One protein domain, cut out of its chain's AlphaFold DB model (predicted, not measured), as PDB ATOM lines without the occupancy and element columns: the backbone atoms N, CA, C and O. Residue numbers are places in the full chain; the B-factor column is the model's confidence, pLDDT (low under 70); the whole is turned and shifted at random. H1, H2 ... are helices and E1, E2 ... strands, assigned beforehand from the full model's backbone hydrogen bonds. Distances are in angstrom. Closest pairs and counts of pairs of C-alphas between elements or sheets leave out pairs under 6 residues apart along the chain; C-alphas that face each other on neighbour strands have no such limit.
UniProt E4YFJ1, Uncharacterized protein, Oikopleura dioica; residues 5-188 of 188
ATOM      1  N   ASP A   5     -15.760 -31.921  50.674       55.84
ATOM      2  CA  ASP A   5     -14.910 -30.741  50.498       55.84
ATOM      3  C   ASP A   5     -15.731 -29.515  50.057       55.84
ATOM      4  O   ASP A   5     -15.545 -28.425  50.606       55.84
ATOM      5  N   ASP A   6     -16.732 -29.707  49.186       58.22
ATOM      6  CA  ASP A   6     -17.640 -28.640  48.733       58.22
ATOM      7  C   ASP A   6     -18.462 -28.045  49.889       58.22
ATOM      8  O   ASP A   6     -18.674 -26.834  49.978       58.22
ATOM      9  N   ILE A   7     -18.899 -28.897  50.823       59.72
ATOM     10  CA  ILE A   7     -19.655 -28.470  52.011       59.72
ATOM     11  C   ILE A   7     -18.760 -27.645  52.945       59.72
ATOM     12  O   ILE A   7     -19.225 -26.669  53.535       59.72
ATOM     13  N   SER A   8     -17.479 -28.007  53.065       69.75
ATOM     14  CA  SER A   8     -16.531 -27.308  53.939       69.75
ATOM     15  C   SER A   8     -16.202 -25.896  53.450       69.75
ATOM     16  O   SER A   8     -16.185 -24.966  54.257       69.75
ATOM     17  N   CYS A   9     -16.020 -25.702  52.139       75.31
ATOM     18  CA  CYS A   9     -15.686 -24.387  51.594       75.31
ATOM     19  C   CYS A   9     -16.917 -23.474  51.500       75.31
ATOM     20  O   CYS A   9     -16.809 -22.283  51.792       75.31
ATOM     21  N   PHE A  10     -18.108 -24.029  51.243       74.75
ATOM     22  CA  PHE A  10     -19.357 -23.280  51.400       74.75
ATOM     23  C   PHE A  10     -19.585 -22.838  52.851       74.75
ATOM     24  O   PHE A  10     -19.907 -21.678  53.093       74.75
ATOM     25  N   ALA A  11     -19.391 -23.731  53.827       75.94
ATOM     26  CA  ALA A  11     -19.531 -23.380  55.238       75.94
ATOM     27  C   ALA A  11     -18.515 -22.307  55.661       75.94
ATOM     28  O   ALA A  11     -18.877 -21.381  56.388       75.94
ATOM     29  N   ALA A  12     -17.273 -22.390  55.169       78.81
ATOM     30  CA  ALA A  12     -16.266 -21.354  55.377       78.81
ATOM     31  C   ALA A  12     -16.717 -20.012  54.780       78.81
ATOM     32  O   ALA A  12     -16.736 -19.011  55.496       78.81
ATOM     33  N   PHE A  13     -17.183 -20.002  53.528       81.88
ATOM     34  CA  PHE A  13     -17.690 -18.801  52.862       81.88
ATOM     35  C   PHE A  13     -18.883 -18.176  53.598       81.88
ATOM     36  O   PHE A  13     -18.869 -16.984  53.896       81.88
ATOM     37  N   ALA A  14     -19.879 -18.985  53.967       76.94
ATOM     38  CA  ALA A  14     -21.051 -18.537  54.719       76.94
ATOM     39  C   ALA A  14     -20.678 -18.016  56.118       76.94
ATOM     40  O   ALA A  14     -21.262 -17.048  56.597       76.94
ATOM     41  N   SER A  15     -19.669 -18.612  56.765       77.56
ATOM     42  CA  SER A  15     -19.139 -18.100  58.036       77.56
ATOM     43  C   SER A  15     -18.394 -16.772  57.873       77.56
ATOM     44  O   SER A  15     -18.385 -15.955  58.794       77.56
ATOM     45  N   TYR A  16     -17.785 -16.549  56.704       74.75
ATOM     46  CA  TYR A  16     -17.069 -15.321  56.372       74.75
ATOM     47  C   TYR A  16     -18.002 -14.160  56.064       74.75
ATOM     48  O   TYR A  16     -17.732 -13.026  56.461       74.75
ATOM     49  N   TYR A  17     -19.103 -14.461  55.384       75.38
ATOM     50  CA  TYR A  17     -20.086 -13.490  54.932       75.38
ATOM     51  C   TYR A  17     -21.473 -13.902  55.448       75.38
ATOM     52  O   TYR A  17     -22.296 -14.393  54.678       75.38
ATOM     53  N   PRO A  18     -21.752 -13.725  56.758       57.47
ATOM     54  CA  PRO A  18     -22.979 -14.214  57.393       57.47
ATOM     55  C   PRO A  18     -24.250 -13.472  56.945       57.47
ATOM     56  O   PRO A  18     -25.345 -14.009  57.074       57.47
ATOM     57  N   GLU A  19     -24.133 -12.272  56.359       55.25
ATOM     58  CA  GLU A  19     -25.253 -11.614  55.657       55.25
ATOM     59  C   GLU A  19     -25.552 -12.264  54.283       55.25
ATOM     60  O   GLU A  19     -26.565 -11.968  53.648       55.25
ATOM     61  N   GLY A  20     -24.712 -13.212  53.853       46.91
ATOM     62  CA  GLY A  20     -24.850 -14.040  52.654       46.91
ATOM     63  C   GLY A  20     -25.947 -15.109  52.721       46.91
ATOM     64  O   GLY A  20     -26.127 -15.837  51.749       46.91
ATOM     65  N   GLU A  21     -26.733 -15.183  53.805       40.44
ATOM     66  CA  GLU A  21     -28.055 -15.839  53.755       40.44
ATOM     67  C   GLU A  21     -29.065 -15.053  52.888       40.44
ATOM     68  O   GLU A  21     -30.150 -15.549  52.579       40.44
ATOM     69  N   SER A  22     -28.700 -13.851  52.422       43.03
ATOM     70  CA  SER A  22     -29.321 -13.235  51.251       43.03
ATOM     71  C   SER A  22     -29.063 -14.101  50.012       43.03
ATOM     72  O   SER A  22     -27.922 -14.334  49.622       43.03
ATOM     73  N   SER A  23     -30.132 -14.523  49.340       49.44
ATOM     74  CA  SER A  23     -30.188 -15.365  48.132       49.44
ATOM     75  C   SER A  23     -29.454 -14.832  46.880       49.44
ATOM     76  O   SER A  23     -29.773 -15.245  45.766       49.44
ATOM     77  N   THR A  24     -28.540 -13.872  47.019       60.88
ATOM     78  CA  THR A  24     -27.892 -13.130  45.929       60.88
ATOM     79  C   THR A  24     -26.436 -13.521  45.690       60.88
ATOM     80  O   THR A  24     -25.930 -13.298  44.592       60.88
ATOM     81  N   CYS A  25     -25.762 -14.135  46.666       65.56
ATOM     82  CA  CYS A  25     -24.365 -14.522  46.501       65.56
ATOM     83  C   CYS A  25     -24.250 -15.815  45.676       65.56
ATOM     84  O   CYS A  25     -24.876 -16.818  46.033       65.56
ATOM     85  N   PRO A  26     -23.458 -15.848  44.585       78.25
ATOM     86  CA  PRO A  26     -23.090 -17.120  43.986       78.25
ATOM     87  C   PRO A  26     -22.378 -18.000  45.008       78.25
ATOM     88  O   PRO A  26     -21.670 -17.516  45.886       78.25
ATOM     89  N   ILE A  27     -22.549 -19.306  44.862       82.38
ATOM     90  CA  ILE A  27     -21.792 -20.280  45.640       82.38
ATOM     91  C   ILE A  27     -20.378 -20.342  45.043       82.38
ATOM     92  O   ILE A  27     -20.269 -20.496  43.821       82.38
ATOM     93  N   PRO A  28     -19.309 -20.199  45.849       88.00
ATOM     94  CA  PRO A  28     -17.954 -20.368  45.345       88.00
ATOM     95  C   PRO A  28     -17.701 -21.823  44.943       88.00
ATOM     96  O   PRO A  28     -18.223 -22.757  45.555       88.00
ATOM     97  N   SER A  29     -16.861 -22.015  43.933       86.81
ATOM     98  CA  SER A  29     -16.297 -23.316  43.603       86.81
ATOM     99  C   SER A  29     -15.169 -23.636  44.579       86.81
ATOM    100  O   SER A  29     -14.300 -22.809  44.867       86.81
ATOM    101  N   CYS A  30     -15.191 -24.858  45.102       77.62
ATOM    102  CA  CYS A  30     -14.196 -25.356  46.050       77.62
ATOM    103  C   CYS A  30     -13.014 -26.041  45.344       77.62
ATOM    104  O   CYS A  30     -12.153 -26.640  45.986       77.62
ATOM    105  N   SER A  31     -12.968 -25.946  44.014       84.38
ATOM    106  CA  SER A  31     -11.911 -26.477  43.159       84.38
ATOM    107  C   SER A  31     -11.568 -25.457  42.064       84.38
ATOM    108  O   SER A  31     -11.931 -24.290  42.173       84.38
ATOM    109  N   GLY A  32     -10.814 -25.850  41.036       87.62
ATOM    110  CA  GLY A  32     -10.490 -24.950  39.920       87.62
ATOM    111  C   GLY A  32      -9.222 -24.114  40.108       87.62
ATOM    112  O   GLY A  32      -8.783 -23.470  39.159       87.62
ATOM    113  N   TYR A  33      -8.584 -24.161  41.281       94.12
ATOM    114  CA  TYR A  33      -7.326 -23.459  41.536       94.12
ATOM    115  C   TYR A  33      -6.393 -24.223  42.488       94.12
ATOM    116  O   TYR A  33      -6.804 -25.121  43.222       94.12
ATOM    117  N   HIS A  34      -5.118 -23.843  42.476       94.44
ATOM    118  CA  HIS A  34      -4.077 -24.321  43.375       94.44
ATOM    119  C   HIS A  34      -3.199 -23.153  43.831       94.44
ATOM    120  O   HIS A  34      -2.798 -22.312  43.027       94.44
ATOM    121  N   VAL A  35      -2.880 -23.113  45.124       95.50
ATOM    122  CA  VAL A  35      -2.053 -22.064  45.729       95.50
ATOM    123  C   VAL A  35      -0.675 -22.623  46.041       95.50
ATOM    124  O   VAL A  35      -0.536 -23.569  46.814       95.50
ATOM    125  N   GLU A  36       0.345 -21.990  45.482       97.06
ATOM    126  CA  GLU A  36       1.750 -22.229  45.777       97.06
ATOM    127  C   GLU A  36       2.279 -21.063  46.622       97.06
ATOM    128  O   GLU A  36       2.269 -19.907  46.193       97.06
ATOM    129  N   VAL A  37       2.745 -21.350  47.839       97.75
ATOM    130  CA  VAL A  37       3.428 -20.349  48.668       97.75
ATOM    131  C   VAL A  37       4.867 -20.227  48.175       97.75
ATOM    132  O   VAL A  37       5.666 -21.142  48.363       97.75
ATOM    133  N   VAL A  38       5.193 -19.098  47.547       97.62
ATOM    134  CA  VAL A  38       6.532 -18.820  47.007       97.62
ATOM    135  C   VAL A  38       7.483 -18.396  48.123       97.62
ATOM    136  O   VAL A  38       8.622 -18.852  48.174       97.62
ATOM    137  N   ASP A  39       7.018 -17.517  49.011       97.75
ATOM    138  CA  ASP A  39       7.780 -17.065  50.175       97.75
ATOM    139  C   ASP A  39       6.841 -16.592  51.293       97.75
ATOM    140  O   ASP A  39       5.660 -16.305  51.066       97.75
ATOM    141  N   SER A  40       7.349 -16.520  52.517       97.62
ATOM    142  CA  SER A  40       6.638 -16.012  53.689       97.62
ATOM    143  C   SER A  40       7.610 -15.336  54.642       97.62
ATOM    144  O   SER A  40       8.687 -15.858  54.928       97.62
ATOM    145  N   TRP A  41       7.223 -14.187  55.183       96.69
ATOM    146  CA  TRP A  41       8.099 -13.400  56.040       96.69
ATOM    147  C   TRP A  41       7.396 -12.841  57.265       96.69
ATOM    148  O   TRP A  41       6.174 -12.738  57.375       96.69
ATOM    149  N   VAL A  42       8.249 -12.424  58.192       94.81
ATOM    150  CA  VAL A  42       7.896 -11.652  59.369       94.81
ATOM    151  C   VAL A  42       8.643 -10.331  59.290       94.81
ATOM    152  O   VAL A  42       9.874 -10.305  59.303       94.81
ATOM    153  N   SER A  43       7.909  -9.225  59.259       88.38
ATOM    154  CA  SER A  43       8.475  -7.883  59.352       88.38
ATOM    155  C   SER A  43       8.287  -7.327  60.760       88.38
ATOM    156  O   SER A  43       7.226  -7.456  61.370       88.38
ATOM    157  N   ARG A  44       9.334  -6.706  61.308       81.56
ATOM    158  CA  ARG A  44       9.275  -6.008  62.598       81.56
ATOM    159  C   ARG A  44       9.314  -4.504  62.358       81.56
ATOM    160  O   ARG A  44      10.370  -3.935  62.084       81.56
ATOM    161  N   LEU A  45       8.167  -3.854  62.514       67.00
ATOM    162  CA  LEU A  45       8.050  -2.399  62.549       67.00
ATOM    163  C   LEU A  45       8.308  -1.917  63.986       67.00
ATOM    164  O   LEU A  45       7.412  -1.754  64.814       67.00
ATOM    165  N   GLY A  46       9.586  -1.709  64.303       67.00
ATOM    166  CA  GLY A  46      10.027  -1.291  65.634       67.00
ATOM    167  C   GLY A  46       9.998  -2.421  66.673       67.00
ATOM    168  O   GLY A  46      10.003  -3.602  66.344       67.00
ATOM    169  N   LYS A  47      10.017  -2.061  67.965       60.50
ATOM    170  CA  LYS A  47      10.172  -3.032  69.070       60.50
ATOM    171  C   LYS A  47       8.895  -3.801  69.441       60.50
ATOM    172  O   LYS A  47       8.995  -4.757  70.200       60.50
ATOM    173  N   LYS A  48       7.717  -3.365  68.978       65.69
ATOM    174  CA  LYS A  48       6.414  -3.891  69.436       65.69
ATOM    175  C   LYS A  48       5.470  -4.356  68.328       65.69
ATOM    176  O   LYS A  48       4.535  -5.081  68.645       65.69
ATOM    177  N   HIS A  49       5.689  -3.970  67.071       76.12
ATOM    178  CA  HIS A  49       4.787  -4.335  65.981       76.12
ATOM    179  C   HIS A  49       5.456  -5.348  65.066       76.12
ATOM    180  O   HIS A  49       6.475  -5.069  64.436       76.12
ATOM    181  N   GLN A  50       4.875  -6.537  65.034       87.88
ATOM    182  CA  GLN A  50       5.228  -7.604  64.119       87.88
ATOM    183  C   GLN A  50       4.092  -7.734  63.113       87.88
ATOM    184  O   GLN A  50       2.930  -7.780  63.512       87.88
ATOM    185  N   THR A  51       4.431  -7.771  61.834       91.94
ATOM    186  CA  THR A  51       3.490  -8.067  60.760       91.94
ATOM    187  C   THR A  51       3.991  -9.249  59.954       91.94
ATOM    188  O   THR A  51       5.197  -9.513  59.912       91.94
ATOM    189  N   TYR A  52       3.072  -9.945  59.307       95.19
ATOM    190  CA  TYR A  52       3.382 -11.086  58.457       95.19
ATOM    191  C   TYR A  52       3.083 -10.745  57.002       95.19
ATOM    192  O   TYR A  52       2.325  -9.811  56.718       95.19
ATOM    193  N   GLY A  53       3.693 -11.489  56.091       96.56
ATOM    194  CA  GLY A  53       3.374 -11.398  54.680       96.56
ATOM    195  C   GLY A  53       3.745 -12.664  53.929       96.56
ATOM    196  O   GLY A  53       4.556 -13.468  54.396       96.56
ATOM    197  N   HIS A  54       3.118 -12.826  52.773       97.75
ATOM    198  CA  HIS A  54       3.270 -13.972  51.896       97.75
ATOM    199  C   HIS A  54       3.369 -13.513  50.446       97.75
ATOM    200  O   HIS A  54       2.695 -12.570  50.020       97.75
ATOM    201  N   SER A  55       4.190 -14.223  49.680       98.06
ATOM    202  CA  SER A  55       4.171 -14.195  48.224       98.06
ATOM    203  C   SER A  55       3.537 -15.494  47.755       98.06
ATOM    204  O   SER A  55       4.025 -16.577  48.086       98.06
ATOM    205  N   LEU A  56       2.433 -15.389  47.027       97.94
ATOM    206  CA  LEU A  56       1.644 -16.519  46.563       97.94
ATOM    207  C   LEU A  56       1.629 -16.529  45.043       97.94
ATOM    208  O   LEU A  56       1.395 -15.497  44.407       97.94
ATOM    209  N   LYS A  57       1.812 -17.712  44.469       97.12
ATOM    210  CA  LYS A  57       1.517 -17.984  43.072       97.12
ATOM    211  C   LYS A  57       0.261 -18.833  43.014       97.12
ATOM    212  O   LYS A  57       0.213 -19.931  43.559       97.12
ATOM    213  N   ILE A  58      -0.771 -18.310  42.374       96.38
ATOM    214  CA  ILE A  58      -2.060 -18.979  42.255       96.38
ATOM    215  C   ILE A  58      -2.180 -19.474  40.822       96.38
ATOM    216  O   ILE A  58      -2.096 -18.693  39.874       96.38
ATOM    217  N   HIS A  59      -2.338 -20.783  40.677       95.75
ATOM    218  CA  HIS A  59      -2.588 -21.456  39.409       95.75
ATOM    219  C   HIS A  59      -4.086 -21.700  39.309       95.75
ATOM    220  O   HIS A  59      -4.661 -22.316  40.201       95.75
ATOM    221  N   VAL A  60      -4.720 -21.220  38.249       94.69
ATOM    222  CA  VAL A  60      -6.135 -21.479  37.977       94.69
ATOM    223  C   VAL A  60      -6.204 -22.462  36.811       94.69
ATOM    224  O   VAL A  60      -5.403 -22.397  35.878       94.69
ATOM    225  N   ASN A  61      -7.111 -23.432  36.882       93.81
ATOM    226  CA  ASN A  61      -7.240 -24.457  35.855       93.81
ATOM    227  C   ASN A  61      -7.495 -23.806  34.492       93.81
ATOM    228  O   ASN A  61      -8.321 -22.909  34.359       93.81
ATOM    229  N   SER A  62      -6.820 -24.292  33.450       90.38
ATOM    230  CA  SER A  62      -6.939 -23.723  32.103       90.38
ATOM    231  C   SER A  62      -8.364 -23.759  31.547       90.38
ATOM    232  O   SER A  62      -8.691 -22.959  30.680       90.38
ATOM    233  N   ALA A  63      -9.192 -24.694  32.027       91.38
ATOM    234  CA  ALA A  63     -10.601 -24.806  31.661       91.38
ATOM    235  C   ALA A  63     -11.433 -23.590  32.104       91.38
ATOM    236  O   ALA A  63     -12.419 -23.282  31.448       91.38
ATOM    237  N   GLU A  64     -10.995 -22.882  33.151       90.69
ATOM    238  CA  GLU A  64     -11.685 -21.711  33.707       90.69
ATOM    239  C   GLU A  64     -11.257 -20.395  33.037       90.69
ATOM    240  O   GLU A  64     -11.846 -19.350  33.289       90.69
ATOM    241  N   TYR A  65     -10.213 -20.416  32.199       86.88
ATOM    242  CA  TYR A  65      -9.751 -19.240  31.458       86.88
ATOM    243  C   TYR A  65     -10.475 -19.119  30.123       86.88
ATOM    244  O   TYR A  65      -9.948 -19.475  29.063       86.88
ATOM    245  N   ASP A  66     -11.691 -18.595  30.185       85.25
ATOM    246  CA  ASP A  66     -12.562 -18.408  29.033       85.25
ATOM    247  C   ASP A  66     -13.118 -16.970  28.960       85.25
ATOM    248  O   ASP A  66     -12.628 -16.041  29.614       85.25
ATOM    249  N   GLY A  67     -14.123 -16.769  28.102       84.38
ATOM    250  CA  GLY A  67     -14.805 -15.483  27.942       84.38
ATOM    251  C   GLY A  67     -15.767 -15.120  29.080       84.38
ATOM    252  O   GLY A  67     -16.163 -13.959  29.161       84.38
ATOM    253  N   ASN A  68     -16.135 -16.063  29.953       87.44
ATOM    254  CA  ASN A  68     -16.955 -15.788  31.138       87.44
ATOM    255  C   ASN A  68     -16.138 -15.140  32.258       87.44
ATOM    256  O   ASN A  68     -16.733 -14.465  33.101       87.44
ATOM    257  N   MET A  69     -14.808 -15.304  32.204       92.50
ATOM    258  CA  MET A  69     -13.815 -14.844  33.176       92.50
ATOM    259  C   MET A  69     -14.044 -15.424  34.567       92.50
ATOM    260  O   MET A  69     -15.151 -15.405  35.074       92.50
ATOM    261  N   TRP A  70     -13.008 -15.845  35.273       94.38
ATOM    262  CA  TRP A  70     -13.167 -16.186  36.689       94.38
ATOM    263  C   TRP A  70     -13.019 -14.968  37.611       94.38
ATOM    264  O   TRP A  70     -12.439 -13.934  37.256       94.38
ATOM    265  N   SER A  71     -13.519 -15.105  38.838       95.31
ATOM    266  CA  SER A  71     -13.277 -14.178  39.949       95.31
ATOM    267  C   SER A  71     -12.813 -14.929  41.187       95.31
ATOM    268  O   SER A  71     -13.105 -16.106  41.379       95.31
ATOM    269  N   MET A  72     -12.071 -14.243  42.046       95.31
ATOM    270  CA  MET A  72     -11.567 -14.801  43.287       95.31
ATOM    271  C   MET A  72     -11.640 -13.754  44.391       95.31
ATOM    272  O   MET A  72     -11.269 -12.597  44.205       95.31
ATOM    273  N   ILE A  73     -12.124 -14.173  45.550       93.88
ATOM    274  CA  ILE A  73     -12.162 -13.363  46.759       93.88
ATOM    275  C   ILE A  73     -11.015 -13.807  47.657       93.88
ATOM    276  O   ILE A  73     -10.871 -14.998  47.924       93.88
ATOM    277  N   LEU A  74     -10.226 -12.849  48.140       94.12
ATOM    278  CA  LEU A  74      -9.210 -13.054  49.162       94.12
ATOM    279  C   LEU A  74      -9.634 -12.370  50.463       94.12
ATOM    280  O   LEU A  74      -9.715 -11.141  50.541       94.12
ATOM    281  N   GLY A  75      -9.881 -13.179  51.487       92.56
ATOM    282  CA  GLY A  75     -10.153 -12.761  52.853       92.56
ATOM    283  C   GLY A  75      -8.863 -12.643  53.656       92.56
ATOM    284  O   GLY A  75      -8.257 -13.647  54.029       92.56
ATOM    285  N   VAL A  76      -8.453 -11.418  53.959       92.69
ATOM    286  CA  VAL A  76      -7.198 -11.115  54.651       92.69
ATOM    287  C   VAL A  76      -7.459 -10.805  56.121       92.69
ATOM    288  O   VAL A  76      -8.304  -9.979  56.444       92.69
ATOM    289  N   ASN A  77      -6.697 -11.420  57.024       90.44
ATOM    290  CA  ASN A  77      -6.806 -11.311  58.490       90.44
ATOM    291  C   ASN A  77      -6.316  -9.971  59.089       90.44
ATOM    292  O   ASN A  77      -5.669  -9.939  60.140       90.44
ATOM    293  N   SER A  78      -6.561  -8.853  58.411       89.19
ATOM    294  CA  SER A  78      -6.116  -7.539  58.862       89.19
ATOM    295  C   SER A  78      -7.010  -6.420  58.332       89.19
ATOM    296  O   SER A  78      -7.497  -6.483  57.205       89.19
ATOM    297  N   SER A  79      -7.168  -5.357  59.121       86.25
ATOM    298  CA  SER A  79      -7.771  -4.075  58.715       86.25
ATOM    299  C   SER A  79      -6.762  -3.116  58.072       86.25
ATOM    300  O   SER A  79      -7.092  -2.002  57.677       86.25
ATOM    301  N   ARG A  80      -5.500  -3.537  57.961       87.12
ATOM    302  CA  ARG A  80      -4.432  -2.843  57.238       87.12
ATOM    303  C   ARG A  80      -3.746  -3.860  56.340       87.12
ATOM    304  O   ARG A  80      -3.343  -4.913  56.817       87.12
ATOM    305  N   MET A  81      -3.538  -3.531  55.074       90.81
ATOM    306  CA  MET A  81      -2.879  -4.451  54.152       90.81
ATOM    307  C   MET A  81      -2.120  -3.715  53.062       90.81
ATOM    308  O   MET A  81      -2.489  -2.613  52.649       90.81
ATOM    309  N   PHE A  82      -1.057  -4.347  52.596       94.75
ATOM    310  CA  PHE A  82      -0.422  -4.035  51.330       94.75
ATOM    311  C   PHE A  82      -0.598  -5.253  50.433       94.75
ATOM    312  O   PHE A  82      -0.228  -6.357  50.818       94.75
ATOM    313  N   VAL A  83      -1.173  -5.053  49.254       96.81
ATOM    314  CA  VAL A  83      -1.416  -6.121  48.294       96.81
ATOM    315  C   VAL A  83      -0.875  -5.678  46.953       96.81
ATOM    316  O   VAL A  83      -1.183  -4.577  46.502       96.81
ATOM    317  N   SER A  84      -0.080  -6.515  46.309       97.38
ATOM    318  CA  SER A  84       0.349  -6.291  44.932       97.38
ATOM    319  C   SER A  84       0.106  -7.541  44.116       97.38
ATOM    320  O   SER A  84       0.267  -8.644  44.632       97.38
ATOM    321  N   SER A  85      -0.298  -7.379  42.863       95.38
ATOM    322  CA  SER A  85      -0.582  -8.504  41.988       95.38
ATOM    323  C   SER A  85       0.038  -8.341  40.608       95.38
ATOM    324  O   SER A  85       0.177  -7.239  40.074       95.38
ATOM    325  N   TRP A  86       0.355  -9.480  40.004       92.25
ATOM    326  CA  TRP A  86       0.783  -9.592  38.619       92.25
ATOM    327  C   TRP A  86      -0.075 -10.633  37.931       92.25
ATOM    328  O   TRP A  86      -0.205 -11.743  38.437       92.25
ATOM    329  N   ASN A  87      -0.587 -10.286  36.754       90.50
ATOM    330  CA  ASN A  87      -1.445 -11.131  35.925       90.50
ATOM    331  C   ASN A  87      -2.885 -11.379  36.429       90.50
ATOM    332  O   ASN A  87      -3.508 -12.384  36.114       90.50
ATOM    333  N   VAL A  88      -3.435 -10.439  37.192       93.81
ATOM    334  CA  VAL A  88      -4.850 -10.415  37.589       93.81
ATOM    335  C   VAL A  88      -5.265  -8.958  37.793       93.81
ATOM    336  O   VAL A  88      -4.389  -8.109  38.002       93.81
ATOM    337  N   TRP A  89      -6.556  -8.654  37.709       94.25
ATOM    338  CA  TRP A  89      -7.089  -7.325  38.007       94.25
ATOM    339  C   TRP A  89      -7.701  -7.261  39.401       94.25
ATOM    340  O   TRP A  89      -8.372  -8.198  39.823       94.25
ATOM    341  N   PHE A  90      -7.522  -6.137  40.096       95.12
ATOM    342  CA  PHE A  90      -8.296  -5.833  41.298       95.12
ATOM    343  C   PHE A  90      -9.653  -5.288  40.881       95.12
ATOM    344  O   PHE A  90      -9.723  -4.214  40.296       95.12
ATOM    345  N   LYS A  91     -10.722  -6.010  41.197       93.88
ATOM    346  CA  LYS A  91     -12.087  -5.585  40.891       93.88
ATOM    347  C   LYS A  91     -12.657  -4.726  42.014       93.88
ATOM    348  O   LYS A  91     -13.258  -3.694  41.733       93.88
ATOM    349  N   ASP A  92     -12.437  -5.126  43.268       93.38
ATOM    350  CA  ASP A  92     -12.902  -4.356  44.420       93.38
ATOM    351  C   ASP A  92     -12.140  -4.650  45.726       93.38
ATOM    352  O   ASP A  92     -11.423  -5.648  45.835       93.38
ATOM    353  N   VAL A  93     -12.279  -3.770  46.724       92.44
ATOM    354  CA  VAL A  93     -11.626  -3.868  48.039       92.44
ATOM    355  C   VAL A  93     -12.547  -3.357  49.151       92.44
ATOM    356  O   VAL A  93     -12.856  -2.165  49.218       92.44
ATOM    357  N   PHE A  94     -12.900  -4.238  50.085       90.12
ATOM    358  CA  PHE A  94     -13.742  -3.926  51.241       90.12
ATOM    359  C   PHE A  94     -12.922  -3.964  52.528       90.12
ATOM    360  O   PHE A  94     -12.306  -4.977  52.867       90.12
ATOM    361  N   GLU A  95     -12.917  -2.852  53.256       87.69
ATOM    362  CA  GLU A  95     -12.348  -2.780  54.600       87.69
ATOM    363  C   GLU A  95     -13.324  -3.381  55.613       87.69
ATOM    364  O   GLU A  95     -14.511  -3.060  55.611       87.69
ATOM    365  N   GLY A  96     -12.809  -4.214  56.512       83.38
ATOM    366  CA  GLY A  96     -13.538  -4.668  57.690       83.38
ATOM    367  C   GLY A  96     -12.697  -4.513  58.954       83.38
ATOM    368  O   GLY A  96     -11.491  -4.264  58.907       83.38
ATOM    369  N   ALA A  97     -13.348  -4.637  60.112       80.19
ATOM    370  CA  ALA A  97     -12.734  -4.332  61.407       80.19
ATOM    371  C   ALA A  97     -11.558  -5.263  61.757       80.19
ATOM    372  O   ALA A  97     -10.506  -4.808  62.216       80.19
ATOM    373  N   ASP A  98     -11.725  -6.563  61.513       82.75
ATOM    374  CA  ASP A  98     -10.704  -7.583  61.785       82.75
ATOM    375  C   ASP A  98     -10.185  -8.272  60.526       82.75
ATOM    376  O   ASP A  98      -9.111  -8.874  60.549       82.75
ATOM    377  N   LYS A  99     -10.934  -8.168  59.428       86.94
ATOM    378  CA  LYS A  99     -10.629  -8.798  58.152       86.94
ATOM    379  C   LYS A  99     -10.973  -7.846  57.018       86.94
ATOM    380  O   LYS A  99     -12.002  -7.186  57.082       86.94
ATOM    381  N   SER A 100     -10.138  -7.801  55.989       90.94
ATOM    382  CA  SER A 100     -10.411  -7.068  54.751       90.94
ATOM    383  C   SER A 100     -10.630  -8.052  53.614       90.94
ATOM    384  O   SER A 100     -10.033  -9.127  53.598       90.94
ATOM    385  N   THR A 101     -11.474  -7.682  52.659       92.19
ATOM    386  CA  THR A 101     -11.781  -8.506  51.489       92.19
ATOM    387  C   THR A 101     -11.234  -7.850  50.232       92.19
ATOM    388  O   THR A 101     -11.414  -6.652  50.021       92.19
ATOM    389  N   ILE A 102     -10.584  -8.640  49.388       94.31
ATOM    390  CA  ILE A 102     -10.082  -8.217  48.084       94.31
ATOM    391  C   ILE A 102     -10.768  -9.078  47.035       94.31
ATOM    392  O   ILE A 102     -10.723 -10.302  47.125       94.31
ATOM    393  N   VAL A 103     -11.367  -8.453  46.032       94.69
ATOM    394  CA  VAL A 103     -11.910  -9.150  44.871       94.69
ATOM    395  C   VAL A 103     -10.934  -8.977  43.721       94.69
ATOM    396  O   VAL A 103     -10.600  -7.852  43.339       94.69
ATOM    397  N   VAL A 104     -10.480 -10.093  43.164       96.12
ATOM    398  CA  VAL A 104      -9.644 -10.124  41.968       96.12
ATOM    399  C   VAL A 104     -10.365 -10.854  40.839       96.12
ATOM    400  O   VAL A 104     -11.170 -11.752  41.083       96.12
ATOM    401  N   GLN A 105     -10.091 -10.461  39.601       95.31
ATOM    402  CA  GLN A 105     -10.752 -10.993  38.411       95.31
ATOM    403  C   GLN A 105      -9.733 -11.308  37.318       95.31
ATOM    404  O   GLN A 105      -8.723 -10.607  37.168       95.31
ATOM    405  N   GLN A 106     -10.017 -12.358  36.546       93.62
ATOM    406  CA  GLN A 106      -9.262 -12.728  35.356       93.62
ATOM    407  C   GLN A 106      -9.058 -11.522  34.428       93.62
ATOM    408  O   GLN A 106      -9.987 -10.752  34.183       93.62
ATOM    409  N   LYS A 107      -7.854 -11.397  33.862       90.25
ATOM    410  CA  LYS A 107      -7.618 -10.501  32.724       90.25
ATOM    411  C   LYS A 107      -8.277 -11.054  31.453       90.25
ATOM    412  O   LYS A 107      -8.383 -12.270  31.289       90.25
ATOM    413  N   HIS A 108      -8.703 -10.193  30.534       81.94
ATOM    414  CA  HIS A 108      -9.294 -10.665  29.280       81.94
ATOM    415  C   HIS A 108      -8.303 -11.543  28.490       81.94
ATOM    416  O   HIS A 108      -7.120 -11.225  28.381       81.94
ATOM    417  N   VAL A 109      -8.784 -12.679  27.967       75.06
ATOM    418  CA  VAL A 109      -7.954 -13.698  27.287       75.06
ATOM    419  C   VAL A 109      -7.319 -13.199  25.987       75.06
ATOM    420  O   VAL A 109      -6.345 -13.769  25.494       75.06
ATOM    421  N   ASP A 110      -7.890 -12.154  25.398       76.69
ATOM    422  CA  ASP A 110      -7.468 -11.564  24.137       76.69
ATOM    423  C   ASP A 110      -6.448 -10.431  24.292       76.69
ATOM    424  O   ASP A 110      -5.816 -10.089  23.280       76.69
ATOM    425  N   GLU A 111      -6.211  -9.943  25.518       74.62
ATOM    426  CA  GLU A 111      -5.183  -8.939  25.815       74.62
ATOM    427  C   GLU A 111      -3.821  -9.402  25.276       74.62
ATOM    428  O   GLU A 111      -3.390 -10.527  25.568       74.62
ATOM    429  N   PRO A 112      -3.120  -8.573  24.482       69.81
ATOM    430  CA  PRO A 112      -1.803  -8.913  23.953       69.81
ATOM    431  C   PRO A 112      -0.838  -9.370  25.051       69.81
ATOM    432  O   PRO A 112      -0.150 -10.377  24.885       69.81
ATOM    433  N   GLU A 113      -0.869  -8.704  26.208       69.00
ATOM    434  CA  GLU A 113      -0.015  -9.012  27.348       69.00
ATOM    435  C   GLU A 113      -0.293 -10.390  27.949       69.00
ATOM    436  O   GLU A 113       0.611 -10.915  28.584       69.00
ATOM    437  N   GLN A 114      -1.484 -10.986  27.772       67.69
ATOM    438  CA  GLN A 114      -1.745 -12.372  28.202       67.69
ATOM    439  C   GLN A 114      -0.998 -13.388  27.341       67.69
ATOM    440  O   GLN A 114      -0.508 -14.396  27.851       67.69
ATOM    441  N   LYS A 115      -0.907 -13.125  26.035       68.75
ATOM    442  CA  LYS A 115      -0.307 -14.046  25.057       68.75
ATOM    443  C   LYS A 115       1.209 -14.145  25.218       68.75
ATOM    444  O   LYS A 115       1.790 -15.169  24.868       68.75
ATOM    445  N   ASP A 116       1.819 -13.115  25.796       71.00
ATOM    446  CA  ASP A 116       3.263 -13.028  26.019       71.00
ATOM    447  C   ASP A 116       3.714 -13.639  27.363       71.00
ATOM    448  O   ASP A 116       4.904 -13.628  27.695       71.00
ATOM    449  N   LEU A 117       2.795 -14.191  28.167       78.06
ATOM    450  CA  LEU A 117       3.125 -14.718  29.493       78.06
ATOM    451  C   LEU A 117       3.666 -16.143  29.458       78.06
ATOM    452  O   LEU A 117       3.014 -17.092  29.022       78.06
ATOM    453  N   HIS A 118       4.808 -16.332  30.115       77.31
ATOM    454  CA  HIS A 118       5.292 -17.646  30.523       77.31
ATOM    455  C   HIS A 118       4.507 -18.139  31.753       77.31
ATOM    456  O   HIS A 118       5.000 -18.103  32.880       77.31
ATOM    457  N   GLY A 119       3.256 -18.561  31.538       79.94
ATOM    458  CA  GLY A 119       2.354 -19.047  32.593       79.94
ATOM    459  C   GLY A 119       0.992 -18.355  32.608       79.94
ATOM    460  O   GLY A 119       0.568 -17.886  33.661       79.94
ATOM    461  N   GLN A 120       0.318 -18.315  31.453       84.00
ATOM    462  CA  GLN A 120      -0.958 -17.612  31.242       84.00
ATOM    463  C   GLN A 120      -2.076 -17.997  32.229       84.00
ATOM    464  O   GLN A 120      -2.939 -17.184  32.533       84.00
ATOM    465  N   TYR A 121      -2.021 -19.213  32.783       91.56
ATOM    466  CA  TYR A 121      -3.009 -19.734  33.730       91.56
ATOM    467  C   TYR A 121      -2.611 -19.569  35.202       91.56
ATOM    468  O   TYR A 121      -3.045 -20.318  36.075       91.56
ATOM    469  N   SER A 122      -1.717 -18.625  35.487       93.19
ATOM    470  CA  SER A 122      -1.286 -18.336  36.849       93.19
ATOM    471  C   SER A 122      -1.080 -16.848  37.062       93.19
ATOM    472  O   SER A 122      -0.752 -16.109  36.131       93.19
ATOM    473  N   PHE A 123      -1.225 -16.411  38.302       94.25
ATOM    474  CA  PHE A 123      -0.942 -15.044  38.708       94.25
ATOM    475  C   PHE A 123      -0.196 -15.035  40.038       94.25
ATOM    476  O   PHE A 123      -0.226 -16.004  40.796       94.25
ATOM    477  N   ASN A 124       0.514 -13.943  40.305       95.75
ATOM    478  CA  ASN A 124       1.202 -13.755  41.577       95.75
ATOM    479  C   ASN A 124       0.472 -12.701  42.391       95.75
ATOM    480  O   ASN A 124       0.052 -11.677  41.846       95.75
ATOM    481  N   ILE A 125       0.377 -12.932  43.692       97.56
ATOM    482  CA  ILE A 125      -0.123 -11.958  44.646       97.56
ATOM    483  C   ILE A 125       0.786 -11.929  45.869       97.56
ATOM    484  O   ILE A 125       1.113 -12.951  46.466       97.56
ATOM    485  N   VAL A 126       1.221 -10.731  46.223       97.88
ATOM    486  CA  VAL A 126       1.932 -10.448  47.462       97.88
ATOM    487  C   VAL A 126       0.937  -9.819  48.410       97.88
ATOM    488  O   VAL A 126       0.309  -8.824  48.054       97.88
ATOM    489  N   VAL A 127       0.826 -10.371  49.612       96.69
ATOM    490  CA  VAL A 127       0.029  -9.803  50.698       96.69
ATOM    491  C   VAL A 127       0.954  -9.558  51.882       96.69
ATOM    492  O   VAL A 127       1.641 -10.467  52.333       96.69
ATOM    493  N   ASP A 128       0.991  -8.331  52.381       94.75
ATOM    494  CA  ASP A 128       1.839  -7.899  53.489       94.75
ATOM    495  C   ASP A 128       1.018  -7.092  54.505       94.75
ATOM    496  O   ASP A 128      -0.087  -6.615  54.222       94.75
ATOM    497  N   TRP A 129       1.591  -6.915  55.694       92.88
ATOM    498  CA  TRP A 129       0.979  -6.256  56.857       92.88
ATOM    499  C   TRP A 129      -0.151  -7.046  57.527       92.88
ATOM    500  O   TRP A 129      -1.060  -6.469  58.127       92.88
ATOM    501  N   LEU A 130      -0.053  -8.372  57.477       92.56
ATOM    502  CA  LEU A 130      -0.983  -9.292  58.123       92.56
ATOM    503  C   LEU A 130      -0.816  -9.308  59.644       92.56
ATOM    504  O   LEU A 130       0.292  -9.116  60.164       92.56
ATOM    505  N   ARG A 131      -1.920  -9.570  60.356       91.19
ATOM    506  CA  ARG A 131      -1.956  -9.635  61.828       91.19
ATOM    507  C   ARG A 131      -1.452 -10.979  62.353       91.19
ATOM    508  O   ARG A 131      -0.766 -11.012  63.375       91.19
ATOM    509  N   THR A 132      -1.780 -12.068  61.665       92.00
ATOM    510  CA  THR A 132      -1.360 -13.440  61.991       92.00
ATOM    511  C   THR A 132      -0.649 -14.058  60.778       92.00
ATOM    512  O   THR A 132      -0.787 -13.533  59.672       92.00
ATOM    513  N   PRO A 133       0.150 -15.130  60.954       93.19
ATOM    514  CA  PRO A 133       0.864 -15.792  59.854       93.19
ATOM    515  C   PRO A 133      -0.044 -16.651  58.957       93.19
ATOM    516  O   PRO A 133       0.464 -17.439  58.162       93.19
ATOM    517  N   ASP A 134      -1.363 -16.564  59.135       94.38
ATOM    518  CA  ASP A 134      -2.316 -17.350  58.365       94.38
ATOM    519  C   ASP A 134      -2.380 -16.828  56.928       94.38
ATOM    520  O   ASP A 134      -2.380 -15.617  56.686       94.38
ATOM    521  N   LEU A 135      -2.462 -17.760  55.979       94.31
ATOM    522  CA  LEU A 135      -2.672 -17.432  54.576       94.31
ATOM    523  C   LEU A 135      -4.026 -16.727  54.386       94.31
ATOM    524  O   LEU A 135      -4.962 -16.985  55.148       94.31
ATOM    525  N   PRO A 136      -4.163 -15.874  53.354       93.06
ATOM    526  CA  PRO A 136      -5.466 -15.377  52.944       93.06
ATOM    527  C   PRO A 136      -6.429 -16.534  52.676       93.06
ATOM    528  O   PRO A 136      -6.067 -17.515  52.023       93.06
ATOM    529  N   GLU A 137      -7.663 -16.393  53.142       92.19
ATOM    530  CA  GLU A 137      -8.735 -17.305  52.762       92.19
ATOM    531  C   GLU A 137      -9.160 -17.000  51.330       92.19
ATOM    532  O   GLU A 137      -9.279 -15.833  50.960       92.19
ATOM    533  N   ILE A 138      -9.347 -18.033  50.513       92.31
ATOM    534  CA  ILE A 138      -9.592 -17.879  49.080       92.31
ATOM    535  C   ILE A 138     -10.915 -18.540  48.710       92.31
ATOM    536  O   ILE A 138     -11.121 -19.726  48.963       92.31
ATOM    537  N   PHE A 139     -11.782 -17.775  48.051       92.38
ATOM    538  CA  PHE A 139     -13.044 -18.260  47.496       92.38
ATOM    539  C   PHE A 139     -13.056 -18.014  45.992       92.38
ATOM    540  O   PHE A 139     -12.930 -16.874  45.544       92.38
ATOM    541  N   PHE A 140     -13.166 -19.083  45.209       93.81
ATOM    542  CA  PHE A 140     -13.077 -19.033  43.753       93.81
ATOM    543  C   PHE A 140     -14.461 -19.075  43.110       93.81
ATOM    544  O   PHE A 140     -15.368 -19.730  43.612       93.81
ATOM    545  N   PHE A 141     -14.627 -18.386  41.987       92.75
ATOM    546  CA  PHE A 141     -15.859 -18.348  41.213       92.75
ATOM    547  C   PHE A 141     -15.511 -18.545  39.742       92.75
ATOM    548  O   PHE A 141     -14.767 -17.755  39.165       92.75
ATOM    549  N   GLU A 142     -16.122 -19.549  39.118       92.25
ATOM    550  CA  GLU A 142     -15.957 -19.917  37.697       92.25
ATOM    551  C   GLU A 142     -16.605 -18.893  36.735       92.25
ATOM    552  O   GLU A 142     -16.912 -19.186  35.585       92.25
ATOM    553  N   ARG A 143     -16.900 -17.683  37.227       91.69
ATOM    554  CA  ARG A 143     -17.525 -16.586  36.486       91.69
ATOM    555  C   ARG A 143     -17.152 -15.230  37.081       91.69
ATOM    556  O   ARG A 143     -16.840 -15.139  38.273       91.69
ATOM    557  N   ALA A 144     -17.278 -14.174  36.280       91.69
ATOM    558  CA  ALA A 144     -17.081 -12.811  36.736       91.69
ATOM    559  C   ALA A 144     -18.138 -12.433  37.782       91.69
ATOM    560  O   ALA A 144     -19.332 -12.710  37.618       91.69
ATOM    561  N   LEU A 145     -17.698 -11.788  38.859       89.50
ATOM    562  CA  LEU A 145     -18.586 -11.174  39.836       89.50
ATOM    563  C   LEU A 145     -18.766  -9.687  39.506       89.50
ATOM    564  O   LEU A 145     -17.794  -8.945  39.391       89.50
ATOM    565  N   GLU A 146     -20.022  -9.256  39.386       85.44
ATOM    566  CA  GLU A 146     -20.384  -7.861  39.072       85.44
ATOM    567  C   GLU A 146     -21.132  -7.159  40.217       85.44
ATOM    568  O   GLU A 146     -21.170  -5.933  40.266       85.44
ATOM    569  N   ASP A 147     -21.718  -7.924  41.143       82.81
ATOM    570  CA  ASP A 147     -22.413  -7.423  42.331       82.81
ATOM    571  C   ASP A 147     -21.746  -7.996  43.588       82.81
ATOM    572  O   ASP A 147     -21.551  -9.208  43.708       82.81
ATOM    573  N   PHE A 148     -21.396  -7.107  44.517       84.06
ATOM    574  CA  PHE A 148     -20.694  -7.416  45.764       84.06
ATOM    575  C   PHE A 148     -21.547  -7.152  47.008       84.06
ATOM    576  O   PHE A 148     -21.024  -7.174  48.123       84.06
ATOM    577  N   SER A 149     -22.853  -6.927  46.841       78.69
ATOM    578  CA  SER A 149     -23.799  -6.683  47.939       78.69
ATOM    579  C   SER A 149     -23.774  -7.775  49.009       78.69
ATOM    580  O   SER A 149     -23.957  -7.493  50.189       78.69
ATOM    581  N   CYS A 150     -23.476  -9.016  48.625       73.81
ATOM    582  CA  CYS A 150     -23.352 -10.121  49.568       73.81
ATOM    583  C   CYS A 150     -22.002 -10.196  50.305       73.81
ATOM    584  O   CYS A 150     -21.890 -10.928  51.285       73.81
ATOM    585  N   ILE A 151     -20.988  -9.446  49.860       79.44
ATOM    586  CA  ILE A 151     -19.704  -9.287  50.563       79.44
ATOM    587  C   ILE A 151     -19.811  -8.138  51.569       79.44
ATOM    588  O   ILE A 151     -19.347  -8.247  52.703       79.44
ATOM    589  N   SER A 152     -20.400  -7.019  51.143       78.75
ATOM    590  CA  SER A 152     -20.574  -5.825  51.964       78.75
ATOM    591  C   SER A 152     -21.743  -4.990  51.453       78.75
ATOM    592  O   SER A 152     -21.796  -4.613  50.285       78.75
ATOM    593  N   ASN A 153     -22.621  -4.598  52.374       69.56
ATOM    594  CA  ASN A 153     -23.681  -3.621  52.122       69.56
ATOM    595  C   ASN A 153     -23.174  -2.163  52.100       69.56
ATOM    596  O   ASN A 153     -23.921  -1.245  51.760       69.56
ATOM    597  N   SER A 154     -21.909  -1.931  52.470       74.31
ATOM    598  CA  SER A 154     -21.260  -0.618  52.377       74.31
ATOM    599  C   SER A 154     -20.465  -0.486  51.073       74.31
ATOM    600  O   SER A 154     -19.765  -1.439  50.712       74.31
ATOM    601  N   PRO A 155     -20.508   0.683  50.396       74.62
ATOM    602  CA  PRO A 155     -19.701   0.933  49.208       74.62
ATOM    603  C   PRO A 155     -18.218   0.748  49.502       74.62
ATOM    604  O   PRO A 155     -17.722   1.189  50.543       74.62
ATOM    605  N   SER A 156     -17.495   0.155  48.560       83.81
ATOM    606  CA  SER A 156     -16.046   0.113  48.646       83.81
ATOM    607  C   SER A 156     -15.439   1.504  48.453       83.81
ATOM    608  O   SER A 156     -15.949   2.360  47.725       83.81
ATOM    609  N   GLY A 157     -14.283   1.736  49.075       84.50
ATOM    610  CA  GLY A 157     -13.495   2.945  48.820       84.50
ATOM    611  C   GLY A 157     -12.727   2.904  47.493       84.50
ATOM    612  O   GLY A 157     -11.963   3.830  47.213       84.50
ATOM    613  N   PHE A 158     -12.831   1.820  46.717       91.25
ATOM    614  CA  PHE A 158     -11.871   1.486  45.664       91.25
ATOM    615  C   PHE A 158     -11.987   2.405  44.447       91.25
ATOM    616  O   PHE A 158     -10.990   3.005  44.040       91.25
ATOM    617  N   ALA A 159     -13.206   2.623  43.947       89.25
ATOM    618  CA  ALA A 159     -13.461   3.570  42.861       89.25
ATOM    619  C   ALA A 159     -12.988   4.994  43.218       89.25
ATOM    620  O   ALA A 159     -12.292   5.643  42.436       89.25
ATOM    621  N   ALA A 160     -13.267   5.445  44.446       88.56
ATOM    622  CA  ALA A 160     -12.813   6.746  44.939       88.56
ATOM    623  C   ALA A 160     -11.276   6.833  45.054       88.56
ATOM    624  O   ALA A 160     -10.679   7.888  44.817       88.56
ATOM    625  N   ALA A 161     -10.607   5.732  45.410       90.56
ATOM    626  CA  ALA A 161      -9.148   5.672  45.471       90.56
ATOM    627  C   ALA A 161      -8.503   5.771  44.076       90.56
ATOM    628  O   ALA A 161      -7.473   6.443  43.943       90.56
ATOM    629  N   ILE A 162      -9.109   5.150  43.056       90.69
ATOM    630  CA  ILE A 162      -8.699   5.257  41.646       90.69
ATOM    631  C   ILE A 162      -8.841   6.701  41.161       90.69
ATOM    632  O   ILE A 162      -7.854   7.296  40.720       90.69
ATOM    633  N   GLU A 163     -10.020   7.301  41.341       87.75
ATOM    634  CA  GLU A 163     -10.305   8.681  40.924       87.75
ATOM    635  C   GLU A 163      -9.285   9.669  41.514       87.75
ATOM    636  O   GLU A 163      -8.680  10.479  40.806       87.75
ATOM    637  N   LYS A 164      -8.994   9.536  42.813       88.31
ATOM    638  CA  LYS A 164      -8.028  10.395  43.513       88.31
ATOM    639  C   LYS A 164      -6.591  10.243  43.007       88.31
ATOM    640  O   LYS A 164      -5.780  11.159  43.178       88.31
ATOM    641  N   ARG A 165      -6.225   9.090  42.438       88.56
ATOM    642  CA  ARG A 165      -4.862   8.834  41.949       88.56
ATOM    643  C   ARG A 165      -4.578   9.579  40.644       88.56
ATOM    644  O   ARG A 165      -3.419   9.933  40.414       88.56
ATOM    645  N   GLY A 166      -5.595   9.801  39.808       73.94
ATOM    646  CA  GLY A 166      -5.565  10.602  38.574       73.94
ATOM    647  C   GLY A 166      -4.692  10.072  37.422       73.94
ATOM    648  O   GLY A 166      -4.876  10.485  36.283       73.94
ATOM    649  N   LYS A 167      -3.734   9.174  37.695       81.44
ATOM    650  CA  LYS A 167      -2.887   8.495  36.692       81.44
ATOM    651  C   LYS A 167      -3.324   7.062  36.373       81.44
ATOM    652  O   LYS A 167      -2.827   6.501  35.408       81.44
ATOM    653  N   VAL A 168      -4.189   6.490  37.204       82.31
ATOM    654  CA  VAL A 168      -4.816   5.178  37.010       82.31
ATOM    655  C   VAL A 168      -6.153   5.461  36.335       82.31
ATOM    656  O   VAL A 168      -6.912   6.268  36.880       82.31
ATOM    657  N   LYS A 169      -6.407   4.909  35.143       80.56
ATOM    658  CA  LYS A 169      -7.620   5.255  34.383       80.56
ATOM    659  C   LYS A 169      -8.839   4.536  34.940       80.56
ATOM    660  O   LYS A 169      -9.895   5.148  35.070       80.56
ATOM    661  N   ASP A 170      -8.665   3.268  35.287       87.12
ATOM    662  CA  ASP A 170      -9.701   2.421  35.860       87.12
ATOM    663  C   ASP A 170      -9.095   1.299  36.724       87.12
ATOM    664  O   ASP A 170      -7.901   1.276  37.024       87.12
ATOM    665  N   TRP A 171      -9.944   0.381  37.173       85.94
ATOM    666  CA  TRP A 171      -9.571  -0.728  38.045       85.94
ATOM    667  C   TRP A 171      -8.632  -1.753  37.383       85.94
ATOM    668  O   TRP A 171      -7.866  -2.411  38.087       85.94
ATOM    669  N   MET A 172      -8.627  -1.855  36.051       87.94
ATOM    670  CA  MET A 172      -7.778  -2.789  35.298       87.94
ATOM    671  C   MET A 172      -6.310  -2.335  35.253       87.94
ATOM    672  O   MET A 172      -5.409  -3.163  35.086       87.94
ATOM    673  N   ASP A 173      -6.063  -1.039  35.461       85.31
ATOM    674  CA  ASP A 173      -4.721  -0.449  35.565       85.31
ATOM    675  C   ASP A 173      -4.085  -0.627  36.959       85.31
ATOM    676  O   ASP A 173      -2.898  -0.342  37.141       85.31
ATOM    677  N   VAL A 174      -4.849  -1.072  37.963       91.69
ATOM    678  CA  VAL A 174      -4.361  -1.206  39.343       91.69
ATOM    679  C   VAL A 174      -3.548  -2.488  39.502       91.69
ATOM    680  O   VAL A 174      -4.026  -3.585  39.218       91.69
ATOM    681  N   ASN A 175      -2.333  -2.365  40.039       92.94
ATOM    682  CA  ASN A 175      -1.486  -3.507  40.409       92.94
ATOM    683  C   ASN A 175      -1.120  -3.534  41.895       92.94
ATOM    684  O   ASN A 175      -0.520  -4.500  42.372       92.94
ATOM    685  N   THR A 176      -1.444  -2.467  42.628       96.00
ATOM    686  CA  THR A 176      -1.176  -2.374  44.058       96.00
ATOM    687  C   THR A 176      -2.341  -1.725  44.782       96.00
ATOM    688  O   THR A 176      -2.781  -0.632  44.429       96.00
ATOM    689  N   VAL A 177      -2.752  -2.350  45.876       95.38
ATOM    690  CA  VAL A 177      -3.766  -1.884  46.814       95.38
ATOM    691  C   VAL A 177      -3.114  -1.708  48.181       95.38
ATOM    692  O   VAL A 177      -2.399  -2.581  48.667       95.38
ATOM    693  N   VAL A 178      -3.349  -0.567  48.825       94.94
ATOM    694  CA  VAL A 178      -2.853  -0.298  50.179       94.94
ATOM    695  C   VAL A 178      -3.981   0.224  51.051       94.94
ATOM    696  O   VAL A 178      -4.459   1.340  50.841       94.94
ATOM    697  N   LEU A 179      -4.346  -0.552  52.067       91.81
ATOM    698  CA  LEU A 179      -5.259  -0.154  53.130       91.81
ATOM    699  C   LEU A 179      -4.433   0.274  54.351       91.81
ATOM    700  O   LEU A 179      -3.620  -0.491  54.874       91.81
ATOM    701  N   THR A 180      -4.573   1.531  54.762       87.25
ATOM    702  CA  THR A 180      -3.788   2.121  55.860       87.25
ATOM    703  C   THR A 180      -4.509   2.013  57.203       87.25
ATOM    704  O   THR A 180      -5.724   1.926  57.239       87.25
ATOM    705  N   GLU A 181      -3.783   2.137  58.320       77.38
ATOM    706  CA  GLU A 181      -4.343   2.047  59.689       77.38
ATOM    707  C   GLU A 181      -5.477   3.035  60.003       77.38
ATOM    708  O   GLU A 181      -6.180   2.868  60.991       77.38
ATOM    709  N   ARG A 182      -5.635   4.096  59.204       79.06
ATOM    710  CA  ARG A 182      -6.702   5.097  59.367       79.06
ATOM    711  C   ARG A 182      -7.894   4.855  58.425       79.06
ATOM    712  O   ARG A 182      -8.619   5.809  58.157       79.06
ATOM    713  N   GLY A 183      -8.017   3.660  57.845       76.38
ATOM    714  CA  GLY A 183      -9.032   3.318  56.836       76.38
ATOM    715  C   GLY A 183      -8.827   3.996  55.477       76.38
ATOM    716  O   GLY A 183      -9.717   4.099  54.641       76.38
ATOM    717  N   GLY A 184      -7.632   4.543  55.234       85.75
ATOM    718  CA  GLY A 184      -7.322   5.173  53.954       85.75
ATOM    719  C   GLY A 184      -6.928   4.129  52.917       85.75
ATOM    720  O   GLY A 184      -5.837   3.567  53.043       85.75
ATOM    721  N   LEU A 185      -7.755   3.936  51.888       91.56
ATOM    722  CA  LEU A 185      -7.449   3.110  50.719       91.56
ATOM    723  C   LEU A 185      -6.653   3.897  49.664       91.56
ATOM    724  O   LEU A 185      -6.934   5.064  49.375       91.56
ATOM    725  N   ARG A 186      -5.619   3.268  49.102       92.38
ATOM    726  CA  ARG A 186      -4.765   3.825  48.044       92.38
ATOM    727  C   ARG A 186      -4.502   2.773  46.978       92.38
ATOM    728  O   ARG A 186      -4.317   1.608  47.312       92.38
ATOM    729  N   VAL A 187      -4.383   3.219  45.731       93.44
ATOM    730  CA  VAL A 187      -4.072   2.360  44.584       93.44
ATOM    731  C   VAL A 187      -2.852   2.864  43.818       93.44
ATOM    732  O   VAL A 187      -2.522   4.062  43.872       93.44
ATOM    733  N   LYS A 188      -2.164   1.957  43.126       89.44
ATOM    734  CA  LYS A 188      -1.108   2.281  42.167       89.44
ATOM    735  C   LYS A 188      -1.188   1.399  40.939       89.44
ATOM    736  O   LYS A 188      -1.665   0.248  41.080       89.44
TER     737      LYS A 188
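AT A GLANCE: This is residues 5 to 188 of the 188 residues of an uncharacterized protein of Oikopleura dioica (UniProt E4YFJ1). Two antiparallel sheets lie face to face as a sandwich, their strands nearly aligned; the hairpin of E1 and E2 runs along the longest axis. H1 crosses over E8 on the outward side of the smaller sheet, H4 sits by the edge strands E10 and E5, and the small H3 lies far from the middle. The printed part has 184 residues, with four named helices and ten named strands in the order H1 H2 E1 E2 E3 E4 E5 E6 H3 E7 E8 H4 E9 E10. The sheets run E1 - E2 - E7 - E4 - E9 - E10 and E5 - E6 - E3 - E8. The class is mixed; the whole is compact, with a radius of gyration of the C-alphas of 16.0 A and spans of 48 by 39 by 33 A.

HOW THE PARTS SIT: H1, residues 5 to 16, is on the smaller sheet at a height of 9.3 A, over E8, residues 137 to 141, and across the strands at 68 degrees to E8 on the local plane; their closest C-alphas, of Phe 13 and Phe 139, are 7.1 A apart. H2, residues 18 to 21, is close to but not clearly touching H1, with the closest C-alphas, of Ala 14 and Gly 20, at 6.2 A. In the larger, strongly twisted sheet, within hydrogen-bond range are N 34 and O 59, 2.8 A, in the hairpin of E1, residues 33 to 45, and E2, residues 49 to 60; N 56 and O 125, 2.8 A, between E2 and E7, residues 122 to 130; N 84 and O 126, 2.9 A, between E7 and E4, residues 81 to 86; N 83 and O 177, 2.8 A, between E4 and E9, residues 176 to 179; and N 178 and O 186, 2.8 A, in the hairpin of E9 and E10, residues 185 to 187. In the smaller sheet, such pairs are N 91 and O 103 in the hairpin of E5, residues 89 to 94, and E6, residues 100 to 105; N 74 and O 102 between E6 and E3, residues 71 to 76; and N 73 and O 139 between E3 and E8, each 2.8 A. The facing parts of the sandwich are 9.8 A centre to centre. H3, residues 112 to 115, is on neither sheet. H4, residues 158 to 165, only grazes both sheets; its closest C-alphas to E10 are those of Ala 161 and Arg 186, 5.4 A. In H1 and H4 every O i to N i+4 pair is within hydrogen-bond range; H2 and H3 are too short for one.

IN THESE COORDINATES: H1 begins at C-alpha 5, (-14.910, -30.741, 50.498), and is 16.6 A long. E1 is 33.5 A long and bends by 55 degrees at residue 38; E2 is 34.6 A and E7 23.1 A. E10 ends at C-alpha 187, (-4.072, 2.360, 44.584).

THE WHOLE: The C-alphas farthest apart, of Lys 47 and Gly 67, are 49.7 A apart. The printed part has no cut; the links H2 to E1 and E8 to H4 are long. Mean pLDDT of the printed part is 85.5; residues 5 to 8, 18 to 25, 45 to 48, 112 to 115 and 153 are under 70.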